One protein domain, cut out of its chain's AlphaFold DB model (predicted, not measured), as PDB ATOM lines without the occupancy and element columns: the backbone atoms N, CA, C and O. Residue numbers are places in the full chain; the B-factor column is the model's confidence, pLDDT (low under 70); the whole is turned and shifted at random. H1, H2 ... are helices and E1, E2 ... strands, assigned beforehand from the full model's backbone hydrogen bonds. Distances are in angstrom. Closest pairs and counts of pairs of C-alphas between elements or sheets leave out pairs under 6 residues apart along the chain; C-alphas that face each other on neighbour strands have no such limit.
ATOM      1  N   ASN A 222      -4.903  27.664 -33.810       55.12
ATOM      2  CA  ASN A 222      -5.654  27.477 -32.586       55.12
ATOM      3  C   ASN A 222      -4.755  27.791 -31.394       55.12
ATOM      4  O   ASN A 222      -3.710  27.168 -31.196       55.12
ATOM      5  N   PHE A 223      -5.165  28.754 -30.580       57.19
ATOM      6  CA  PHE A 223      -4.524  29.041 -29.306       57.19
ATOM      7  C   PHE A 223      -5.577  29.121 -28.211       57.19
ATOM      8  O   PHE A 223      -6.733  29.457 -28.448       57.19
ATOM      9  N   SER A 224      -5.187  28.775 -26.990       54.22
ATOM     10  CA  SER A 224      -6.046  28.937 -25.823       54.22
ATOM     11  C   SER A 224      -5.427  29.966 -24.897       54.22
ATOM     12  O   SER A 224      -4.235  29.892 -24.603       54.22
ATOM     13  N   THR A 225      -6.229  30.921 -24.440       50.59
ATOM     14  CA  THR A 225      -5.840  31.855 -23.383       50.59
ATOM     15  C   THR A 225      -6.538  31.475 -22.081       50.59
ATOM     16  O   THR A 225      -7.707  31.075 -22.080       50.59
ATOM     17  N   LEU A 226      -5.801  31.561 -20.975       49.66
ATOM     18  CA  LEU A 226      -6.291  31.317 -19.625       49.66
ATOM     19  C   LEU A 226      -6.216  32.635 -18.856       49.66
ATOM     20  O   LEU A 226      -5.127  33.103 -18.529       49.66
ATOM     21  N   VAL A 227      -7.375  33.223 -18.563       50.59
ATOM     22  CA  VAL A 227      -7.466  34.431 -17.737       50.59
ATOM     23  C   VAL A 227      -7.817  34.018 -16.314       50.59
ATOM     24  O   VAL A 227      -8.793  33.296 -16.087       50.59
ATOM     25  N   VAL A 228      -7.009  34.469 -15.357       49.91
ATOM     26  CA  VAL A 228      -7.197  34.199 -13.931       49.91
ATOM     27  C   VAL A 228      -7.587  35.503 -13.242       49.91
ATOM     28  O   VAL A 228      -6.799  36.446 -13.203       49.91
ATOM     29  N   ALA A 229      -8.823  35.581 -12.747       44.47
ATOM     30  CA  ALA A 229      -9.329  36.770 -12.066       44.47
ATOM     31  C   ALA A 229      -8.587  37.003 -10.736       44.47
ATOM     32  O   ALA A 229      -8.338  36.067  -9.983       44.47
ATOM     33  N   ALA A 230      -8.251  38.261 -10.439       46.50
ATOM     34  CA  ALA A 230      -7.449  38.652  -9.274       46.50
ATOM     35  C   ALA A 230      -8.199  38.614  -7.923       46.50
ATOM     36  O   ALA A 230      -7.646  39.028  -6.904       46.50
ATOM     37  N   ASN A 231      -9.457  38.163  -7.887       50.28
ATOM     38  CA  ASN A 231     -10.219  38.025  -6.648       50.28
ATOM     39  C   ASN A 231     -10.178  36.578  -6.128       50.28
ATOM     40  O   ASN A 231      -9.952  35.625  -6.861       50.28
ATOM     41  N   THR A 232     -10.378  36.419  -4.822       50.03
ATOM     42  CA  THR A 232     -10.127  35.195  -4.036       50.03
ATOM     43  C   THR A 232     -10.958  33.958  -4.417       50.03
ATOM     44  O   THR A 232     -10.782  32.909  -3.799       50.03
ATOM     45  N   ASN A 233     -11.806  34.035  -5.448       49.31
ATOM     46  CA  ASN A 233     -12.469  32.894  -6.077       49.31
ATOM     47  C   ASN A 233     -11.865  32.658  -7.468       49.31
ATOM     48  O   ASN A 233     -12.231  33.310  -8.443       49.31
ATOM     49  N   TRP A 234     -10.948  31.696  -7.553       53.28
ATOM     50  CA  TRP A 234     -10.254  31.307  -8.780       53.28
ATOM     51  C   TRP A 234     -11.211  30.657  -9.793       53.28
ATOM     52  O   TRP A 234     -11.319  29.434  -9.866       53.28
ATOM     53  N   THR A 235     -11.911  31.450 -10.603       49.88
ATOM     54  CA  THR A 235     -12.593  30.944 -11.803       49.88
ATOM     55  C   THR A 235     -11.661  31.096 -12.999       49.88
ATOM     56  O   THR A 235     -11.504  32.194 -13.532       49.88
ATOM     57  N   ALA A 236     -11.018  30.002 -13.408       55.16
ATOM     58  CA  ALA A 236     -10.222  29.969 -14.628       55.16
ATOM     59  C   ALA A 236     -11.153  29.956 -15.849       55.16
ATOM     60  O   ALA A 236     -11.947  29.030 -16.018       55.16
ATOM     61  N   LYS A 237     -11.060  30.980 -16.703       53.84
ATOM     62  CA  LYS A 237     -11.789  31.025 -17.975       53.84
ATOM     63  C   LYS A 237     -10.835  30.617 -19.095       53.84
ATOM     64  O   LYS A 237      -9.900  31.354 -19.405       53.84
ATOM     65  N   LEU A 238     -11.065  29.440 -19.677       60.41
ATOM     66  CA  LEU A 238     -10.361  28.982 -20.875       60.41
ATOM     67  C   LEU A 238     -11.096  29.513 -22.106       60.41
ATOM     68  O   LEU A 238     -12.271  29.205 -22.298       60.41
ATOM     69  N   THR A 239     -10.415  30.310 -22.925       62.19
ATOM     70  CA  THR A 239     -10.963  30.807 -24.195       62.19
ATOM     71  C   THR A 239     -10.128  30.259 -25.338       62.19
ATOM     72  O   THR A 239      -8.923  30.497 -25.389       62.19
ATOM     73  N   THR A 240     -10.763  29.508 -26.234       62.78
ATOM     74  CA  THR A 240     -10.154  28.992 -27.463       62.78
ATOM     75  C   THR A 240     -10.360  30.002 -28.583       62.78
ATOM     76  O   THR A 240     -11.500  30.352 -28.889       62.78
ATOM     77  N   CYS A 241      -9.274  30.452 -29.194       66.25
ATOM     78  CA  CYS A 241      -9.278  31.377 -30.316       66.25
ATOM     79  C   CYS A 241      -8.685  30.688 -31.545       66.25
ATOM     80  O   CYS A 241      -7.698  29.957 -31.433       66.25
ATOM     81  N   GLU A 242      -9.258  30.971 -32.709       74.31
ATOM     82  CA  GLU A 242      -8.781  30.496 -34.004       74.31
ATOM     83  C   GLU A 242      -8.438  31.703 -34.881       74.31
ATOM     84  O   GLU A 242      -9.261  32.602 -35.063       74.31
ATOM     85  N   LEU A 243      -7.216  31.734 -35.416       74.12
ATOM     86  CA  LEU A 243      -6.826  32.684 -36.458       74.12
ATOM     87  C   LEU A 243      -6.810  31.974 -37.807       74.12
ATOM     88  O   LEU A 243      -6.047  31.026 -38.020       74.12
ATOM     89  N   SER A 244      -7.629  32.484 -38.717       79.25
ATOM     90  CA  SER A 244      -7.753  32.024 -40.093       79.25
ATOM     91  C   SER A 244      -7.307  33.102 -41.077       79.25
ATOM     92  O   SER A 244      -7.296  34.301 -40.781       79.25
ATOM     93  N   TRP A 245      -6.917  32.665 -42.269       84.19
ATOM     94  CA  TRP A 245      -6.591  33.571 -43.360       84.19
ATOM     95  C   TRP A 245      -7.870  34.085 -44.023       84.19
ATOM     96  O   TRP A 245      -8.832  33.341 -44.216       84.19
ATOM     97  N   CYS A 246      -7.870  35.357 -44.415       87.44
ATOM     98  CA  CYS A 246      -8.930  35.948 -45.222       87.44
ATOM     99  C   CYS A 246      -8.332  36.779 -46.361       87.44
ATOM    100  O   CYS A 246      -7.276  37.400 -46.215       87.44
ATOM    101  N   ALA A 247      -9.012  36.779 -47.502       88.12
ATOM    102  CA  ALA A 247      -8.742  37.680 -48.605       88.12
ATOM    103  C   ALA A 247      -9.567  38.952 -48.430       88.12
ATOM    104  O   ALA A 247     -10.734  38.908 -48.041       88.12
ATOM    105  N   TRP A 248      -8.958  40.084 -48.756       86.38
ATOM    106  CA  TRP A 248      -9.641  41.365 -48.805       86.38
ATOM    107  C   TRP A 248      -9.865  41.764 -50.259       86.38
ATOM    108  O   TRP A 248      -8.912  41.789 -51.037       86.38
ATOM    109  N   ALA A 249     -11.102  42.105 -50.610       85.81
ATOM    110  CA  ALA A 249     -11.415  42.785 -51.859       85.81
ATOM    111  C   ALA A 249     -11.697  44.258 -51.569       85.81
ATOM    112  O   ALA A 249     -12.487  44.580 -50.676       85.81
ATOM    113  N   TYR A 250     -11.049  45.130 -52.334       85.12
ATOM    114  CA  TYR A 250     -11.222  46.575 -52.267       85.12
ATOM    115  C   TYR A 250     -11.861  47.056 -53.562       85.12
ATOM    116  O   TYR A 250     -11.351  46.772 -54.645       85.12
ATOM    117  N   GLU A 251     -12.960  47.794 -53.456       83.19
ATOM    118  CA  GLU A 251     -13.611  48.446 -54.592       83.19
ATOM    119  C   GLU A 251     -13.362  49.961 -54.514       83.19
ATOM    120  O   GLU A 251     -13.570  50.578 -53.468       83.19
ATOM    121  N   ASN A 252     -12.940  50.562 -55.635       83.56
ATOM    122  CA  ASN A 252     -12.642  51.998 -55.771       83.56
ATOM    123  C   ASN A 252     -11.543  52.530 -54.831       83.56
ATOM    124  O   ASN A 252     -11.640  53.655 -54.343       83.56
ATOM    125  N   ALA A 253     -10.484  51.752 -54.594       83.50
ATOM    126  CA  ALA A 253      -9.337  52.238 -53.833       83.50
ATOM    127  C   ALA A 253      -8.630  53.392 -54.572       83.50
ATOM    128  O   ALA A 253      -8.330  53.290 -55.765       83.50
ATOM    129  N   THR A 254      -8.338  54.483 -53.866       82.81
ATOM    130  CA  THR A 254      -7.608  55.640 -54.396       82.81
ATOM    131  C   THR A 254      -6.400  55.957 -53.524       82.81
ATOM    132  O   THR A 254      -6.430  55.818 -52.307       82.81
ATOM    133  N   SER A 255      -5.303  56.374 -54.155       79.62
ATOM    134  CA  SER A 255      -4.100  56.817 -53.450       79.62
ATOM    135  C   SER A 255      -3.724  58.216 -53.921       79.62
ATOM    136  O   SER A 255      -3.589  58.462 -55.122       79.62
ATOM    137  N   ARG A 256      -3.580  59.148 -52.975       75.38
ATOM    138  CA  ARG A 256      -3.147  60.526 -53.208       75.38
ATOM    139  C   ARG A 256      -1.897  60.805 -52.374       75.38
ATOM    140  O   ARG A 256      -1.964  61.302 -51.252       75.38
ATOM    141  N   GLY A 257      -0.733  60.504 -52.946       73.44
ATOM    142  CA  GLY A 257       0.547  60.665 -52.257       73.44
ATOM    143  C   GLY A 257       0.676  59.666 -51.107       73.44
ATOM    144  O   GLY A 257       0.793  58.470 -51.349       73.44
ATOM    145  N   THR A 258       0.664  60.155 -49.868       70.69
ATOM    146  CA  THR A 258       0.707  59.314 -48.656       70.69
ATOM    147  C   THR A 258      -0.677  58.914 -48.143       70.69
ATOM    148  O   THR A 258      -0.760  58.113 -47.218       70.69
ATOM    149  N   ASP A 259      -1.745  59.496 -48.691       74.50
ATOM    150  CA  ASP A 259      -3.117  59.198 -48.293       74.50
ATOM    151  C   ASP A 259      -3.655  58.033 -49.131       74.50
ATOM    152  O   ASP A 259      -3.727  58.132 -50.358       74.50
ATOM    153  N   LEU A 260      -3.974  56.916 -48.477       78.56
ATOM    154  CA  LEU A 260      -4.493  55.705 -49.109       78.56
ATOM    155  C   LEU A 260      -5.921  55.470 -48.620       78.56
ATOM    156  O   LEU A 260      -6.129  55.035 -47.488       78.56
ATOM    157  N   ASP A 261      -6.887  55.701 -49.502       82.88
ATOM    158  CA  ASP A 261      -8.282  55.352 -49.279       82.88
ATOM    159  C   ASP A 261      -8.568  53.998 -49.934       82.88
ATOM    160  O   ASP A 261      -8.510  53.843 -51.153       82.88
ATOM    161  N   LEU A 262      -8.854  52.989 -49.115       80.12
ATOM    162  CA  LEU A 262      -9.132  51.627 -49.573       80.12
ATOM    163  C   LEU A 262     -10.597  51.422 -50.004       80.12
ATOM    164  O   LEU A 262     -10.945  50.318 -50.424       80.12
ATOM    165  N   GLY A 263     -11.441  52.459 -49.931       82.62
ATOM    166  CA  GLY A 263     -12.823  52.413 -50.400       82.62
ATOM    167  C   GLY A 263     -13.667  51.360 -49.677       82.62
ATOM    168  O   GLY A 263     -13.606  51.207 -48.454       82.62
ATOM    169  N   ILE A 264     -14.490  50.625 -50.433       83.31
ATOM    170  CA  ILE A 264     -15.339  49.566 -49.871       83.31
ATOM    171  C   ILE A 264     -14.501  48.301 -49.708       83.31
ATOM    172  O   ILE A 264     -14.045  47.719 -50.692       83.31
ATOM    173  N   ALA A 265     -14.343  47.852 -48.464       84.75
ATOM    174  CA  ALA A 265     -13.574  46.666 -48.123       84.75
ATOM    175  C   ALA A 265     -14.494  45.483 -47.780       84.75
ATOM    176  O   ALA A 265     -15.343  45.580 -46.893       84.75
ATOM    177  N   ARG A 266     -14.307  44.346 -48.458       87.81
ATOM    178  CA  ARG A 266     -15.008  43.081 -48.186       87.81
ATOM    179  C   ARG A 266     -14.006  41.988 -47.834       87.81
ATOM    180  O   ARG A 266     -12.954  41.895 -48.460       87.81
ATOM    181  N   GLN A 267     -14.335  41.169 -46.840       88.38
ATOM    182  CA  GLN A 267     -13.501  40.050 -46.399       88.38
ATOM    183  C   GLN A 267     -14.096  38.725 -46.868       88.38
ATOM    184  O   GLN A 267     -15.298  38.502 -46.733       88.38
ATOM    185  N   PHE A 268     -13.239  37.837 -47.358       90.75
ATOM    186  CA  PHE A 268     -13.595  36.497 -47.807       90.75
ATOM    187  C   PHE A 268     -12.720  35.470 -47.086       90.75
ATOM    188  O   PHE A 268     -11.493  35.562 -47.163       90.75
ATOM    189  N   PRO A 269     -13.302  34.497 -46.370       89.31
ATOM    190  CA  PRO A 269     -12.521  33.487 -45.672       89.31
ATOM    191  C   PRO A 269     -11.771  32.594 -46.666       89.31
ATOM    192  O   PRO A 269     -12.312  32.190 -47.702       89.31
ATOM    193  N   LEU A 270     -10.520  32.279 -46.335       89.12
ATOM    194  CA  LEU A 270      -9.674  31.391 -47.121       89.12
ATOM    195  C   LEU A 270      -9.655  29.988 -46.507       89.12
ATOM    196  O   LEU A 270      -9.452  29.826 -45.304       89.12
ATOM    197  N   GLN A 271      -9.815  28.969 -47.347       88.50
ATOM    198  CA  GLN A 271      -9.675  27.566 -46.968       88.50
ATOM    199  C   GLN A 271      -8.381  26.986 -47.527       88.50
ATOM    200  O   GLN A 271      -8.032  27.213 -48.686       88.50
ATOM    201  N   PHE A 272      -7.662  26.235 -46.698       86.00
ATOM    202  CA  PHE A 272      -6.451  25.540 -47.114       86.00
ATOM    203  C   PHE A 272      -6.784  24.464 -48.158       86.00
ATOM    204  O   PHE A 272      -7.629  23.605 -47.917       86.00
ATOM    205  N   ALA A 273      -6.123  24.529 -49.312       86.31
ATOM    206  CA  ALA A 273      -6.340  23.631 -50.444       86.31
ATOM    207  C   ALA A 273      -5.168  22.657 -50.664       86.31
ATOM    208  O   ALA A 273      -5.372  21.570 -51.198       86.31
ATOM    209  N   GLY A 274      -3.949  23.016 -50.246       85.81
ATOM    210  CA  GLY A 274      -2.764  22.165 -50.374       85.81
ATOM    211  C   GLY A 274      -1.458  22.946 -50.238       85.81
ATOM    212  O   GLY A 274      -1.460  24.104 -49.832       85.81
ATOM    213  N   THR A 275      -0.337  22.323 -50.595       84.12
ATOM    214  CA  THR A 275       0.986  22.966 -50.645       84.12
ATOM    215  C   THR A 275       1.544  22.962 -52.066       84.12
ATOM    216  O   THR A 275       1.313  22.021 -52.824       84.12
ATOM    217  N   TRP A 276       2.294  24.002 -52.418       81.38
ATOM    218  CA  TRP A 276       2.950  24.181 -53.710       81.38
ATOM    219  C   TRP A 276       4.426  24.517 -53.511       81.38
ATOM    220  O   TRP A 276       4.752  25.487 -52.835       81.38
ATOM    221  N   ASP A 277       5.316  23.763 -54.147       81.19
ATOM    222  CA  ASP A 277       6.753  24.016 -54.099       81.19
ATOM    223  C   ASP A 277       7.160  25.022 -55.178       81.19
ATOM    224  O   ASP A 277       7.156  24.731 -56.376       81.19
ATOM    225  N   LYS A 278       7.532  26.231 -54.754       76.75
ATOM    226  CA  LYS A 278       8.081  27.253 -55.641       76.75
ATOM    227  C   LYS A 278       9.598  27.092 -55.725       76.75
ATOM    228  O   LYS A 278      10.325  27.425 -54.792       76.75
ATOM    229  N   THR A 279      10.088  26.604 -56.860       71.31
ATOM    230  CA  THR A 279      11.522  26.559 -57.171       71.31
ATOM    231  C   THR A 279      11.989  27.913 -57.693       71.31
ATOM    232  O   THR A 279      11.486  28.394 -58.706       71.31
ATOM    233  N   ASN A 280      12.958  28.533 -57.017       67.69
ATOM    234  CA  ASN A 280      13.643  29.703 -57.565       67.69
ATOM    235  C   ASN A 280      14.728  29.250 -58.553       67.69
ATOM    236  O   ASN A 280      15.712  28.630 -58.143       67.69
ATOM    237  N   ASP A 281      14.578  29.628 -59.826       59.84
ATOM    238  CA  ASP A 281      15.479  29.257 -60.935       59.84
ATOM    239  C   ASP A 281      16.950  29.656 -60.711       59.84
ATOM    240  O   ASP A 281      17.855  29.131 -61.357       59.84
ATOM    241  N   THR A 282      17.217  30.587 -59.793       65.38
ATOM    242  CA  THR A 282      18.551  31.148 -59.537       65.38
ATOM    243  C   THR A 282      19.288  30.527 -58.354       65.38
ATOM    244  O   THR A 282      20.510  30.640 -58.285       65.38
ATOM    245  N   SER A 283      18.587  29.888 -57.412       65.31
ATOM    246  CA  SER A 283      19.178  29.459 -56.135       65.31
ATOM    247  C   SER A 283      18.966  27.984 -55.801       65.31
ATOM    248  O   SER A 283      19.487  27.534 -54.783       65.31
ATOM    249  N   ASN A 284      18.204  27.236 -56.615       64.62
ATOM    250  CA  ASN A 284      17.802  25.842 -56.354       64.62
ATOM    251  C   ASN A 284      17.174  25.625 -54.961       64.62
ATOM    252  O   ASN A 284      17.142  24.508 -54.447       64.62
ATOM    253  N   LEU A 285      16.681  26.700 -54.338       67.06
ATOM    254  CA  LEU A 285      15.972  26.655 -53.066       67.06
ATOM    255  C   LEU A 285      14.495  26.410 -53.369       67.06
ATOM    256  O   LEU A 285      13.908  27.107 -54.202       67.06
ATOM    257  N   VAL A 286      13.924  25.412 -52.699       70.62
ATOM    258  CA  VAL A 286      12.495  25.106 -52.751       70.62
ATOM    259  C   VAL A 286      11.805  25.892 -51.641       70.62
ATOM    260  O   VAL A 286      12.093  25.679 -50.466       70.62
ATOM    261  N   ASP A 287      10.924  26.818 -52.015       74.19
ATOM    262  CA  ASP A 287      10.027  27.516 -51.092       74.19
ATOM    263  C   ASP A 287       8.655  26.833 -51.133       74.19
ATOM    264  O   ASP A 287       7.869  27.054 -52.056       74.19
ATOM    265  N   THR A 288       8.380  25.966 -50.157       80.50
ATOM    266  CA  THR A 288       7.064  25.332 -50.002       80.50
ATOM    267  C   THR A 288       6.044  26.375 -49.538       80.50
ATOM    268  O   THR A 288       6.157  26.946 -48.455       80.50
ATOM    269  N   GLN A 289       5.025  26.625 -50.353       84.56
ATOM    270  CA  GLN A 289       3.973  27.609 -50.107       84.56
ATOM    271  C   GLN A 289       2.649  26.920 -49.784       84.56
ATOM    272  O   GLN A 289       2.253  25.961 -50.443       84.56
ATOM    273  N   SER A 290       1.928  27.443 -48.803       85.12
ATOM    274  CA  SER A 290       0.552  27.055 -48.503       85.12
ATOM    275  C   SER A 290      -0.377  27.665 -49.555       85.12
ATOM    276  O   SER A 290      -0.339  28.870 -49.799       85.12
ATOM    277  N   VAL A 291      -1.203  26.841 -50.196       87.50
ATOM    278  CA  VAL A 291      -2.195  27.258 -51.192       87.50
ATOM    279  C   VAL A 291      -3.558  27.308 -50.521       87.50
ATOM    280  O   VAL A 291      -4.038  26.307 -49.984       87.50
ATOM    281  N   CYS A 292      -4.197  28.469 -50.567       89.06
ATOM    282  CA  CYS A 292      -5.525  28.686 -50.022       89.06
ATOM    283  C   CYS A 292      -6.486  29.171 -51.108       89.06
ATOM    284  O   CYS A 292      -6.093  29.887 -52.026       89.06
ATOM    285  N   THR A 293      -7.756  28.805 -50.988       89.69
ATOM    286  CA  THR A 293      -8.820  29.211 -51.912       89.69
ATOM    287  C   THR A 293      -9.857  30.054 -51.189       89.69
ATOM    288  O   THR A 293     -10.240  29.742 -50.059       89.69
ATOM    289  N   ALA A 294     -10.280  31.154 -51.807       90.19
ATOM    290  CA  ALA A 294     -11.360  31.977 -51.284       90.19
ATOM    291  C   ALA A 294     -12.695  31.248 -51.388       90.19
ATOM    292  O   ALA A 294     -12.993  30.593 -52.386       90.19
ATOM    293  N   THR A 295     -13.492  31.382 -50.335       85.88
ATOM    294  CA  THR A 295     -14.808  30.754 -50.216       85.88
ATOM    295  C   THR A 295     -15.903  31.804 -50.026       85.88
ATOM    296  O   THR A 295     -15.624  32.941 -49.640       85.88
ATOM    297  N   GLY A 296     -17.153  31.430 -50.320       84.69
ATOM    298  CA  GLY A 296     -18.305  32.341 -50.321       84.69
ATOM    299  C   GLY A 296     -18.516  33.043 -51.668       84.69
ATOM    300  O   GLY A 296     -18.112  32.522 -52.706       84.69
ATOM    301  N   ASP A 297     -19.129  34.229 -51.641       85.62
ATOM    302  CA  ASP A 297     -19.465  35.039 -52.827       85.62
ATOM    303  C   ASP A 297     -18.248  35.809 -53.386       85.62
ATOM    304  O   ASP A 297     -18.309  37.014 -53.640       85.62
ATOM    305  N   TYR A 298     -17.101  35.138 -53.521       86.12
ATOM    306  CA  TYR A 298     -15.899  35.757 -54.082       86.12
ATOM    307  C   TYR A 298     -16.108  36.067 -55.579       86.12
ATOM    308  O   TYR A 298     -16.656  35.222 -56.296       86.12
ATOM    309  N   PRO A 299     -15.683  37.241 -56.090       84.44
ATOM    310  CA  PRO A 299     -15.913  37.618 -57.485       84.44
ATOM    311  C   PRO A 299     -15.326  36.599 -58.471       84.44
ATOM    312  O   PRO A 299     -14.122  36.351 -58.472       84.44
ATOM    313  N   ALA A 300     -16.169  36.049 -59.351       80.56
ATOM    314  CA  ALA A 300     -15.770  35.021 -60.321       80.56
ATOM    315  C   ALA A 300     -14.756  35.516 -61.372       80.56
ATOM    316  O   ALA A 300     -14.104  34.714 -62.034       80.56
ATOM    317  N   GLU A 301     -14.630  36.834 -61.533       81.75
ATOM    318  CA  GLU A 301     -13.695  37.482 -62.459       81.75
ATOM    319  C   GLU A 301     -12.245  37.480 -61.944       81.75
ATOM    320  O   GLU A 301     -11.310  37.691 -62.717       81.75
ATOM    321  N   LEU A 302     -12.044  37.239 -60.644       81.94
ATOM    322  CA  LEU A 302     -10.737  37.269 -59.995       81.94
ATOM    323  C   LEU A 302     -10.243  35.852 -59.697       81.94
ATOM    324  O   LEU A 302     -11.018  34.944 -59.403       81.94
ATOM    325  N   ASN A 303      -8.921  35.667 -59.705       86.00
ATOM    326  CA  ASN A 303      -8.332  34.415 -59.242       86.00
ATOM    327  C   ASN A 303      -8.631  34.241 -57.742       86.00
ATOM    328  O   ASN A 303      -8.298  35.109 -56.933       86.00
ATOM    329  N   SER A 304      -9.277  33.131 -57.383       87.25
ATOM    330  CA  SER A 304      -9.639  32.797 -56.001       87.25
ATOM    331  C   SER A 304      -8.529  32.057 -55.255       87.25
ATOM    332  O   SER A 304      -8.699  31.734 -54.081       87.25
ATOM    333  N   THR A 305      -7.403  31.770 -55.914       89.50
ATOM    334  CA  THR A 305      -6.280  31.028 -55.334       89.50
ATOM    335  C   THR A 305      -5.190  31.976 -54.850       89.50
ATOM    336  O   THR A 305      -4.696  32.811 -55.605       89.50
ATOM    337  N   PHE A 306      -4.773  31.796 -53.601       87.06
ATOM    338  CA  PHE A 306      -3.746  32.581 -52.929       87.06
ATOM    339  C   PHE A 306      -2.624  31.663 -52.459       87.06
ATOM    340  O   PHE A 306      -2.886  30.571 -51.955       87.06
ATOM    341  N   THR A 307      -1.377  32.112 -52.589       86.31
ATOM    342  CA  THR A 307      -0.221  31.390 -52.052       86.31
ATOM    343  C   THR A 307       0.428  32.173 -50.918       86.31
ATOM    344  O   THR A 307       0.590  33.394 -50.971       86.31
ATOM    345  N   ILE A 308       0.785  31.459 -49.859       83.19
ATOM    346  CA  ILE A 308       1.367  32.003 -48.636       83.19
ATOM    347  C   ILE A 308       2.698  31.287 -48.443       83.19
ATOM    348  O   ILE A 308       2.727  30.072 -48.270       83.19
ATOM    349  N   SER A 309       3.812  32.014 -48.520       80.19
ATOM    350  CA  SER A 309       5.131  31.400 -48.348       80.19
ATOM    351  C   SER A 309       5.357  30.955 -46.907       80.19
ATOM    352  O   SER A 309       4.885  31.597 -45.961       80.19
ATOM    353  N   GLN A 310       6.143  29.892 -46.734       76.88
ATOM    354  CA  GLN A 310       6.461  29.350 -45.416       76.88
ATOM    355  C   GLN A 310       7.086  30.407 -44.500       76.88
ATOM    356  O   GLN A 310       6.746  30.504 -43.324       76.88
ATOM    357  N   GLY A 311       7.966  31.254 -45.046       73.94
ATOM    358  CA  GLY A 311       8.599  32.343 -44.299       73.94
ATOM    359  C   GLY A 311       7.594  33.329 -43.690       73.94
ATOM    360  O   GLY A 311       7.758  33.733 -42.537       73.94
ATOM    361  N   LYS A 312       6.520  33.671 -44.417       76.31
ATOM    362  CA  LYS A 312       5.451  34.552 -43.913       76.31
ATOM    363  C   LYS A 312       4.642  33.876 -42.818       76.31
ATOM    364  O   LYS A 312       4.322  34.500 -41.811       76.31
ATOM    365  N   GLU A 313       4.344  32.596 -43.006       75.31
ATOM    366  CA  GLU A 313       3.646  31.780 -42.019       75.31
ATOM    367  C   GLU A 313       4.462  31.666 -40.719       75.31
ATOM    368  O   GLU A 313       3.939  31.870 -39.622       75.31
ATOM    369  N   TYR A 314       5.777  31.450 -40.823       73.00
ATOM    370  CA  TYR A 314       6.674  31.451 -39.671       73.00
ATOM    371  C   TYR A 314       6.706  32.802 -38.970       73.00
ATOM    372  O   TYR A 314       6.489  32.847 -37.760       73.00
ATOM    373  N   PHE A 315       6.945  33.892 -39.702       73.44
ATOM    374  CA  PHE A 315       6.950  35.240 -39.132       73.44
ATOM    375  C   PHE A 315       5.671  35.504 -38.334       73.44
ATOM    376  O   PHE A 315       5.727  35.960 -37.191       73.44
ATOM    377  N   LEU A 316       4.526  35.131 -38.901       73.31
ATOM    378  CA  LEU A 316       3.231  35.300 -38.270       73.31
ATOM    379  C   LEU A 316       3.088  34.466 -36.989       73.31
ATOM    380  O   LEU A 316       2.690  34.988 -35.945       73.31
ATOM    381  N   LYS A 317       3.485  33.189 -37.036       71.31
ATOM    382  CA  LYS A 317       3.505  32.282 -35.878       71.31
ATOM    383  C   LYS A 317       4.394  32.820 -34.756       71.31
ATOM    384  O   LYS A 317       4.012  32.766 -33.586       71.31
ATOM    385  N   TYR A 318       5.570  33.345 -35.099       69.69
ATOM    386  CA  TYR A 318       6.488  33.957 -34.141       69.69
ATOM    387  C   TYR A 318       5.913  35.243 -33.547       69.69
ATOM    388  O   TYR A 318       5.955  35.403 -32.329       69.69
ATOM    389  N   ALA A 319       5.313  36.112 -34.363       69.25
ATOM    390  CA  ALA A 319       4.695  37.351 -33.900       69.25
ATOM    391  C   ALA A 319       3.554  37.086 -32.905       69.25
ATOM    392  O   ALA A 319       3.554  37.651 -31.815       69.25
ATOM    393  N   VAL A 320       2.629  36.167 -33.217       70.19
ATOM    394  CA  VAL A 320       1.523  35.794 -32.312       70.19
ATOM    395  C   VAL A 320       2.054  35.208 -31.004       70.19
ATOM    396  O   VAL A 320       1.621  35.615 -29.925       70.19
ATOM    397  N   ARG A 321       3.030  34.289 -31.077       67.12
ATOM    398  CA  ARG A 321       3.683  33.724 -29.883       67.12
ATOM    399  C   ARG A 321       4.301  34.814 -29.016       67.12
ATOM    400  O   ARG A 321       4.159  34.765 -27.800       67.12
ATOM    401  N   LEU A 322       4.976  35.782 -29.627       61.16
ATOM    402  CA  LEU A 322       5.650  36.855 -28.912       61.16
ATOM    403  C   LEU A 322       4.644  37.817 -28.259       61.16
ATOM    404  O   LEU A 322       4.825  38.160 -27.097       61.16
ATOM    405  N   ILE A 323       3.543  38.164 -28.938       62.91
ATOM    406  CA  ILE A 323       2.469  39.018 -28.393       62.91
ATOM    407  C   ILE A 323       1.765  38.341 -27.211       62.91
ATOM    408  O   ILE A 323       1.583  38.957 -26.163       62.91
ATOM    409  N   LEU A 324       1.399  37.063 -27.353       61.47
ATOM    410  CA  LEU A 324       0.745  36.309 -26.279       61.47
ATOM    411  C   LEU A 324       1.690  36.059 -25.095       61.47
ATOM    412  O   LEU A 324       1.247  36.060 -23.949       61.47
ATOM    413  N   LYS A 325       2.996  35.892 -25.352       53.72
ATOM    414  CA  LYS A 325       4.022  35.740 -24.311       53.72
ATOM    415  C   LYS A 325       4.357  37.060 -23.616       53.72
ATOM    416  O   LYS A 325       4.646  37.035 -22.431       53.72
ATOM    417  N   ALA A 326       4.268  38.201 -24.298       49.81
ATOM    418  CA  ALA A 326       4.550  39.521 -23.727       49.81
ATOM    419  C   ALA A 326       3.526  39.984 -22.666       49.81
ATOM    420  O   ALA A 326       3.808  40.917 -21.918       49.81
ATOM    421  N   GLY A 327       2.383  39.298 -22.528       46.94
ATOM    422  CA  GLY A 327       1.520  39.408 -21.341       46.94
ATOM    423  C   GLY A 327       2.128  38.785 -20.072       46.94
ATOM    424  O   GLY A 327       1.618  38.984 -18.974       46.94
ATOM    425  N   TYR A 328       3.228  38.039 -20.211       42.22
ATOM    426  CA  TYR A 328       3.920  37.325 -19.148       42.22
ATOM    427  C   TYR A 328       5.414  37.691 -19.158       42.22
ATOM    428  O   TYR A 328       6.233  37.044 -19.803       42.22
ATOM    429  N   GLN A 329       5.743  38.723 -18.376       37.91
ATOM    430  CA  GLN A 329       7.089  39.237 -18.072       37.91
ATOM    431  C   GLN A 329       7.793  40.004 -19.204       37.91
ATOM    432  O   GLN A 329       7.926  39.537 -20.331       37.91
ATOM    433  N   GLY A 330       8.248  41.213 -18.849       48.56
ATOM    434  CA  GLY A 330       8.886  42.179 -19.738       48.56
ATOM    435  C   GLY A 330       9.987  41.558 -20.591       48.56
ATOM    436  O   GLY A 330      10.918  40.945 -20.075       48.56
ATOM    437  N   ALA A 331       9.853  41.723 -21.902       39.47
ATOM    438  CA  ALA A 331      10.857  41.330 -22.868       39.47
ATOM    439  C   ALA A 331      11.175  42.535 -23.755       39.47
ATOM    440  O   ALA A 331      10.349  42.989 -24.548       39.47
ATOM    441  N   ASP A 332      12.392  43.039 -23.590       47.78
ATOM    442  CA  ASP A 332      13.008  44.057 -24.424       47.78
ATOM    443  C   ASP A 332      13.406  43.439 -25.778       47.78
ATOM    444  O   ASP A 332      14.463  42.823 -25.879       47.78
ATOM    445  N   PHE A 333      12.577  43.578 -26.824       44.09
ATOM    446  CA  PHE A 333      13.028  43.644 -28.230       44.09
ATOM    447  C   PHE A 333      11.891  44.097 -29.176       44.09
ATOM    448  O   PHE A 333      10.831  43.480 -29.234       44.09
ATOM    449  N   TYR A 334      12.159  45.170 -29.935       44.59
ATOM    450  CA  TYR A 334      11.299  45.935 -30.865       44.59
ATOM    451  C   TYR A 334      10.057  46.646 -30.288       44.59
ATOM    452  O   TYR A 334       9.005  46.067 -30.024       44.59
ATOM    453  N   THR A 335      10.155  47.978 -30.249       44.78
ATOM    454  CA  THR A 335       9.152  48.966 -29.806       44.78
ATOM    455  C   THR A 335       7.790  48.896 -30.511       44.78
ATOM    456  O   THR A 335       6.814  49.430 -29.988       44.78
ATOM    457  N   GLN A 336       7.673  48.220 -31.661       40.56
ATOM    458  CA  GLN A 336       6.384  48.049 -32.348       40.56
ATOM    459  C   GLN A 336       5.478  47.000 -31.689       40.56
ATOM    460  O   GLN A 336       4.256  47.113 -31.766       40.56
ATOM    461  N   LEU A 337       6.046  46.002 -31.005       44.75
ATOM    462  CA  LEU A 337       5.259  44.943 -30.373       44.75
ATOM    463  C   LEU A 337       4.668  45.375 -29.026       44.75
ATOM    464  O   LEU A 337       3.581  44.945 -28.649       44.75
ATOM    465  N   THR A 338       5.359  46.280 -28.330       45.28
ATOM    466  CA  THR A 338       4.931  46.874 -27.056       45.28
ATOM    467  C   THR A 338       3.648  47.702 -27.198       45.28
ATOM    468  O   THR A 338       2.829  47.750 -26.283       45.28
ATOM    469  N   LEU A 339       3.428  48.332 -28.358       46.94
ATOM    470  CA  LEU A 339       2.184  49.058 -28.635       46.94
ATOM    471  C   LEU A 339       1.001  48.097 -28.810       46.94
ATOM    472  O   LEU A 339      -0.081  48.365 -28.289       46.94
ATOM    473  N   ALA A 340       1.215  46.946 -29.457       43.97
ATOM    474  CA  ALA A 340       0.184  45.923 -29.600       43.97
ATOM    475  C   ALA A 340      -0.242  45.372 -28.232       43.97
ATOM    476  O   ALA A 340      -1.438  45.302 -27.961       43.97
ATOM    477  N   THR A 341       0.704  45.079 -27.333       48.66
ATOM    478  CA  THR A 341       0.407  44.531 -25.996       48.66
ATOM    479  C   THR A 341      -0.291  45.525 -25.069       48.66
ATOM    480  O   THR A 341      -1.088  45.108 -24.235       48.66
ATOM    481  N   SER A 342      -0.076  46.834 -25.251       47.88
ATOM    482  CA  SER A 342      -0.786  47.886 -24.503       47.88
ATOM    483  C   SER A 342      -2.271  48.041 -24.874       47.88
ATOM    484  O   SER A 342      -3.033  48.631 -24.114       47.88
ATOM    485  N   SER A 343      -2.687  47.497 -26.027       46.38
ATOM    486  CA  SER A 343      -4.064  47.565 -26.552       46.38
ATOM    487  C   SER A 343      -4.905  46.311 -26.285       46.38
ATOM    488  O   SER A 343      -6.077  46.254 -26.665       46.38
ATOM    489  N   LEU A 344      -4.308  45.280 -25.676       53.16
ATOM    490  CA  LEU A 344      -4.984  44.019 -25.392       53.16
ATOM    491  C   LEU A 344      -5.694  44.144 -24.047       53.16
ATOM    492  O   LEU A 344      -5.106  43.930 -22.988       53.16
ATOM    493  N   ASP A 345      -6.975  44.498 -24.097       52.97
ATOM    494  CA  ASP A 345      -7.854  44.332 -22.950       52.97
ATOM    495  C   ASP A 345      -8.092  42.832 -22.732       52.97
ATOM    496  O   ASP A 345      -8.900  42.196 -23.406       52.97
ATOM    497  N   TYR A 346      -7.352  42.242 -21.792       55.56
ATOM    498  CA  TYR A 346      -7.464  40.822 -21.450       55.56
ATOM    499  C   TYR A 346      -8.839  40.443 -20.875       55.56
ATOM    500  O   TYR A 346      -9.122  39.253 -20.718       55.56
ATOM    501  N   THR A 347      -9.690  41.422 -20.548       55.72
ATOM    502  CA  THR A 347     -11.059  41.171 -20.089       55.72
ATOM    503  C   THR A 347     -12.031  40.930 -21.250       55.72
ATOM    504  O   THR A 347     -12.962  40.134 -21.090       55.72
ATOM    505  N   ASP A 348     -11.763  41.510 -22.429       66.25
ATOM    506  CA  ASP A 348     -12.531  41.327 -23.666       66.25
ATOM    507  C   ASP A 348     -11.707  40.589 -24.735       66.25
ATOM    508  O   ASP A 348     -10.981  41.152 -25.562       66.25
ATOM    509  N   THR A 349     -11.864  39.267 -24.741       67.31
ATOM    510  CA  THR A 349     -11.179  38.362 -25.669       67.31
ATOM    511  C   THR A 349     -11.536  38.615 -27.136       67.31
ATOM    512  O   THR A 349     -10.739  38.286 -28.017       67.31
ATOM    513  N   THR A 350     -12.705  39.200 -27.420       73.38
ATOM    514  CA  THR A 350     -13.131  39.507 -28.789       73.38
ATOM    515  C   THR A 350     -12.366  40.714 -29.316       73.38
ATOM    516  O   THR A 350     -11.749  40.611 -30.377       73.38
ATOM    517  N   ALA A 351     -12.303  41.801 -28.545       71.69
ATOM    518  CA  ALA A 351     -11.514  42.985 -28.894       71.69
ATOM    519  C   ALA A 351     -10.008  42.671 -29.007       71.69
ATOM    520  O   ALA A 351      -9.324  43.126 -29.927       71.69
ATOM    521  N   MET A 352      -9.499  41.818 -28.111       69.50
ATOM    522  CA  MET A 352      -8.130  41.303 -28.169       69.50
ATOM    523  C   MET A 352      -7.852  40.586 -29.502       69.50
ATOM    524  O   MET A 352      -6.849  40.865 -30.163       69.50
ATOM    525  N   SER A 353      -8.748  39.685 -29.923       72.69
ATOM    526  CA  SER A 353      -8.594  38.925 -31.168       72.69
ATOM    527  C   SER A 353      -8.653  39.812 -32.420       72.69
ATOM    528  O   SER A 353      -7.849  39.625 -33.336       72.69
ATOM    529  N   SER A 354      -9.530  40.823 -32.443       78.06
ATOM    530  CA  SER A 354      -9.664  41.739 -33.579       78.06
ATOM    531  C   SER A 354      -8.461  42.668 -33.722       78.06
ATOM    532  O   SER A 354      -7.980  42.882 -34.834       78.06
ATOM    533  N   ASN A 355      -7.929  43.179 -32.607       76.00
ATOM    534  CA  ASN A 355      -6.738  44.032 -32.616       76.00
ATOM    535  C   ASN A 355      -5.493  43.244 -33.038       76.00
ATOM    536  O   ASN A 355      -4.685  43.737 -33.827       76.00
ATOM    537  N   LEU A 356      -5.377  41.992 -32.581       74.44
ATOM    538  CA  LEU A 356      -4.321  41.080 -33.014       74.44
ATOM    539  C   LEU A 356      -4.390  40.825 -34.528       74.44
ATOM    540  O   LEU A 356      -3.386  40.987 -35.222       74.44
ATOM    541  N   ALA A 357      -5.575  40.509 -35.059       79.56
ATOM    542  CA  ALA A 357      -5.775  40.302 -36.492       79.56
ATOM    543  C   ALA A 357      -5.463  41.564 -37.323       79.56
ATOM    544  O   ALA A 357      -4.826  41.478 -38.379       79.56
ATOM    545  N   ALA A 358      -5.847  42.751 -36.842       79.19
ATOM    546  CA  ALA A 358      -5.549  44.023 -37.503       79.19
ATOM    547  C   ALA A 358      -4.039  44.316 -37.545       79.19
ATOM    548  O   ALA A 358      -3.507  44.689 -38.594       79.19
ATOM    549  N   PHE A 359      -3.333  44.086 -36.432       75.75
ATOM    550  CA  PHE A 359      -1.878  44.223 -36.364       75.75
ATOM    551  C   PHE A 359      -1.180  43.288 -37.357       75.75
ATOM    552  O   PHE A 359      -0.355  43.730 -38.155       75.75
ATOM    553  N   MET A 360      -1.565  42.009 -37.357       76.81
ATOM    554  CA  MET A 360      -1.039  40.995 -38.274       76.81
ATOM    555  C   MET A 360      -1.240  41.395 -39.740       76.81
ATOM    556  O   MET A 360      -0.321  41.287 -40.551       76.81
ATOM    557  N   THR A 361      -2.418  41.931 -40.064       81.69
ATOM    558  CA  THR A 361      -2.737  42.414 -41.411       81.69
ATOM    559  C   THR A 361      -1.820  43.569 -41.827       81.69
ATOM    560  O   THR A 361      -1.265  43.557 -42.926       81.69
ATOM    561  N   ASN A 362      -1.612  44.560 -40.957       78.19
ATOM    562  CA  ASN A 362      -0.761  45.714 -41.266       78.19
ATOM    563  C   ASN A 362       0.728  45.345 -41.362       78.19
ATOM    564  O   ASN A 362       1.430  45.856 -42.237       78.19
ATOM    565  N   ALA A 363       1.202  44.423 -40.520       74.50
ATOM    566  CA  ALA A 363       2.570  43.914 -40.589       74.50
ATOM    567  C   ALA A 363       2.845  43.221 -41.934       74.50
ATOM    568  O   ALA A 363       3.863  43.492 -42.573       74.50
ATOM    569  N   LEU A 364       1.901  42.399 -42.410       76.06
ATOM    570  CA  LEU A 364       1.998  41.740 -43.714       76.06
ATOM    571  C   LEU A 364       1.964  42.739 -44.879       76.06
ATOM    572  O   LEU A 364       2.786  42.628 -45.786       76.06
ATOM    573  N   ARG A 365       1.081  43.750 -44.833       75.44
ATOM    574  CA  ARG A 365       1.032  44.820 -45.852       75.44
ATOM    575  C   ARG A 365       2.340  45.607 -45.959       75.44
ATOM    576  O   ARG A 365       2.673  46.078 -47.038       75.44
ATOM    577  N   THR A 366       3.060  45.761 -44.848       70.38
ATOM    578  CA  THR A 366       4.315  46.529 -44.809       70.38
ATOM    579  C   THR A 366       5.497  45.720 -45.344       70.38
ATOM    580  O   THR A 366       6.376  46.285 -45.988       70.38
ATOM    581  N   GLN A 367       5.538  44.407 -45.083       66.06
ATOM    582  CA  GLN A 367       6.629  43.549 -45.556       66.06
ATOM    583  C   GLN A 367       6.535  43.207 -47.043       66.06
ATOM    584  O   GLN A 367       7.576  43.059 -47.677       66.06
ATOM    585  N   ASP A 368       5.324  43.052 -47.588       64.06
ATOM    586  CA  ASP A 368       5.149  42.550 -48.951       64.06
ATOM    587  C   ASP A 368       4.069  43.330 -49.712       64.06
ATOM    588  O   ASP A 368       2.915  42.915 -49.848       64.06
TER     589      ASP A 368
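This is residues 222 to 368 of the 475 residues of an uncharacterized protein of Aureobasidium pullulans (UniProt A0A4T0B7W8). A curled four-strand sheet, E3 E6 E7 E8, makes one end of a loose body, and from it the hairpin of E1 and E2 and a small group of three helices reach toward the other end, H3 running past E2. Residues 255 to 260, at the tip of the small hairpin of E4 and E5, stick out at the sheet end. The printed part has 147 residues, with eight named strands followed by three named helices; the sheet order E3 - E6 - E7 - E8 is antiparallel throughout, and the class is mixed, helices and strands. The radius of gyration of the C-alphas is 18.6 A, and they span 59 by 40 by 33 A.

Start at E1, residues 222 to 228, which forms an antiparallel hairpin with E2, residues 236 to 243; look for N 223 and O 241, 2.9 A apart. E2 runs on at 57 degrees into E3, residues 246 to 251, and E3 runs on at 73 degrees into E4, residues 254 to 256. E4 forms a hairpin with E5, residues 259 to 261, where N 254 and O 261 are 2.8 A apart. Next comes E6, residues 264 to 279, which bends by 87 degrees at residue 274. Its pairing is staggered: residues 264 to 269 pair with E3, N 249 and O 266 being 2.8 A apart, and residues 270 to 279 pair with E7, residues 286 to 294, N 276 and O 289 being 2.8 A apart. E8, residues 305 to 309, completes the meander E6 E7 E8, each strand the antiparallel neighbour of the one before, with N 292 and O 306 2.8 A apart. H1, residues 310 to 325, only grazes this strongly twisted sheet, with its residues 310 to 313. H2, residues 335 to 342, and H3, residues 349 to 367, are a helical hairpin at a shallow tilt of 17 degrees; they only just touch, with 3 pairs of C-alphas within 8 A, H3 with residues 355 to 359 alone, the closest C-alphas being Ala 340 and Phe 359 at 7.3 A. H1 and H3 run opposite ways at a steep tilt of 40 degrees and only just touch, also with 3 pairs, H3 with residues 356 to 364 alone, closest at the C-alphas of Leu 316 and Met 360, 7.1 A. The closest C-alphas of E2 and H3 are those of Cys 241 and Ser 353, 7.6 A. In H1 and H3 every O i to N i+4 pair is within hydrogen-bond range, in H2 2 of 4.

Find C-alpha 222 at (-5.654, 27.477, -32.586), where E1 begins. E2 is 22.3 A long, E6 36.1 A and E7 24.9 A. H1 runs 22.2 A from C-alpha 310 at (6.461, 29.350, -45.416), and H3 27.2 A to C-alpha 367 at (6.629, 43.549, -45.556).

The C-alphas farthest apart, those of Thr 232 and Asp 281, are 62.7 A apart. The printed part has no cut and no long link. Mean pLDDT of the printed part is 70.1, and 60 residues are under 70, among them 222 to 241 and 321 to 349.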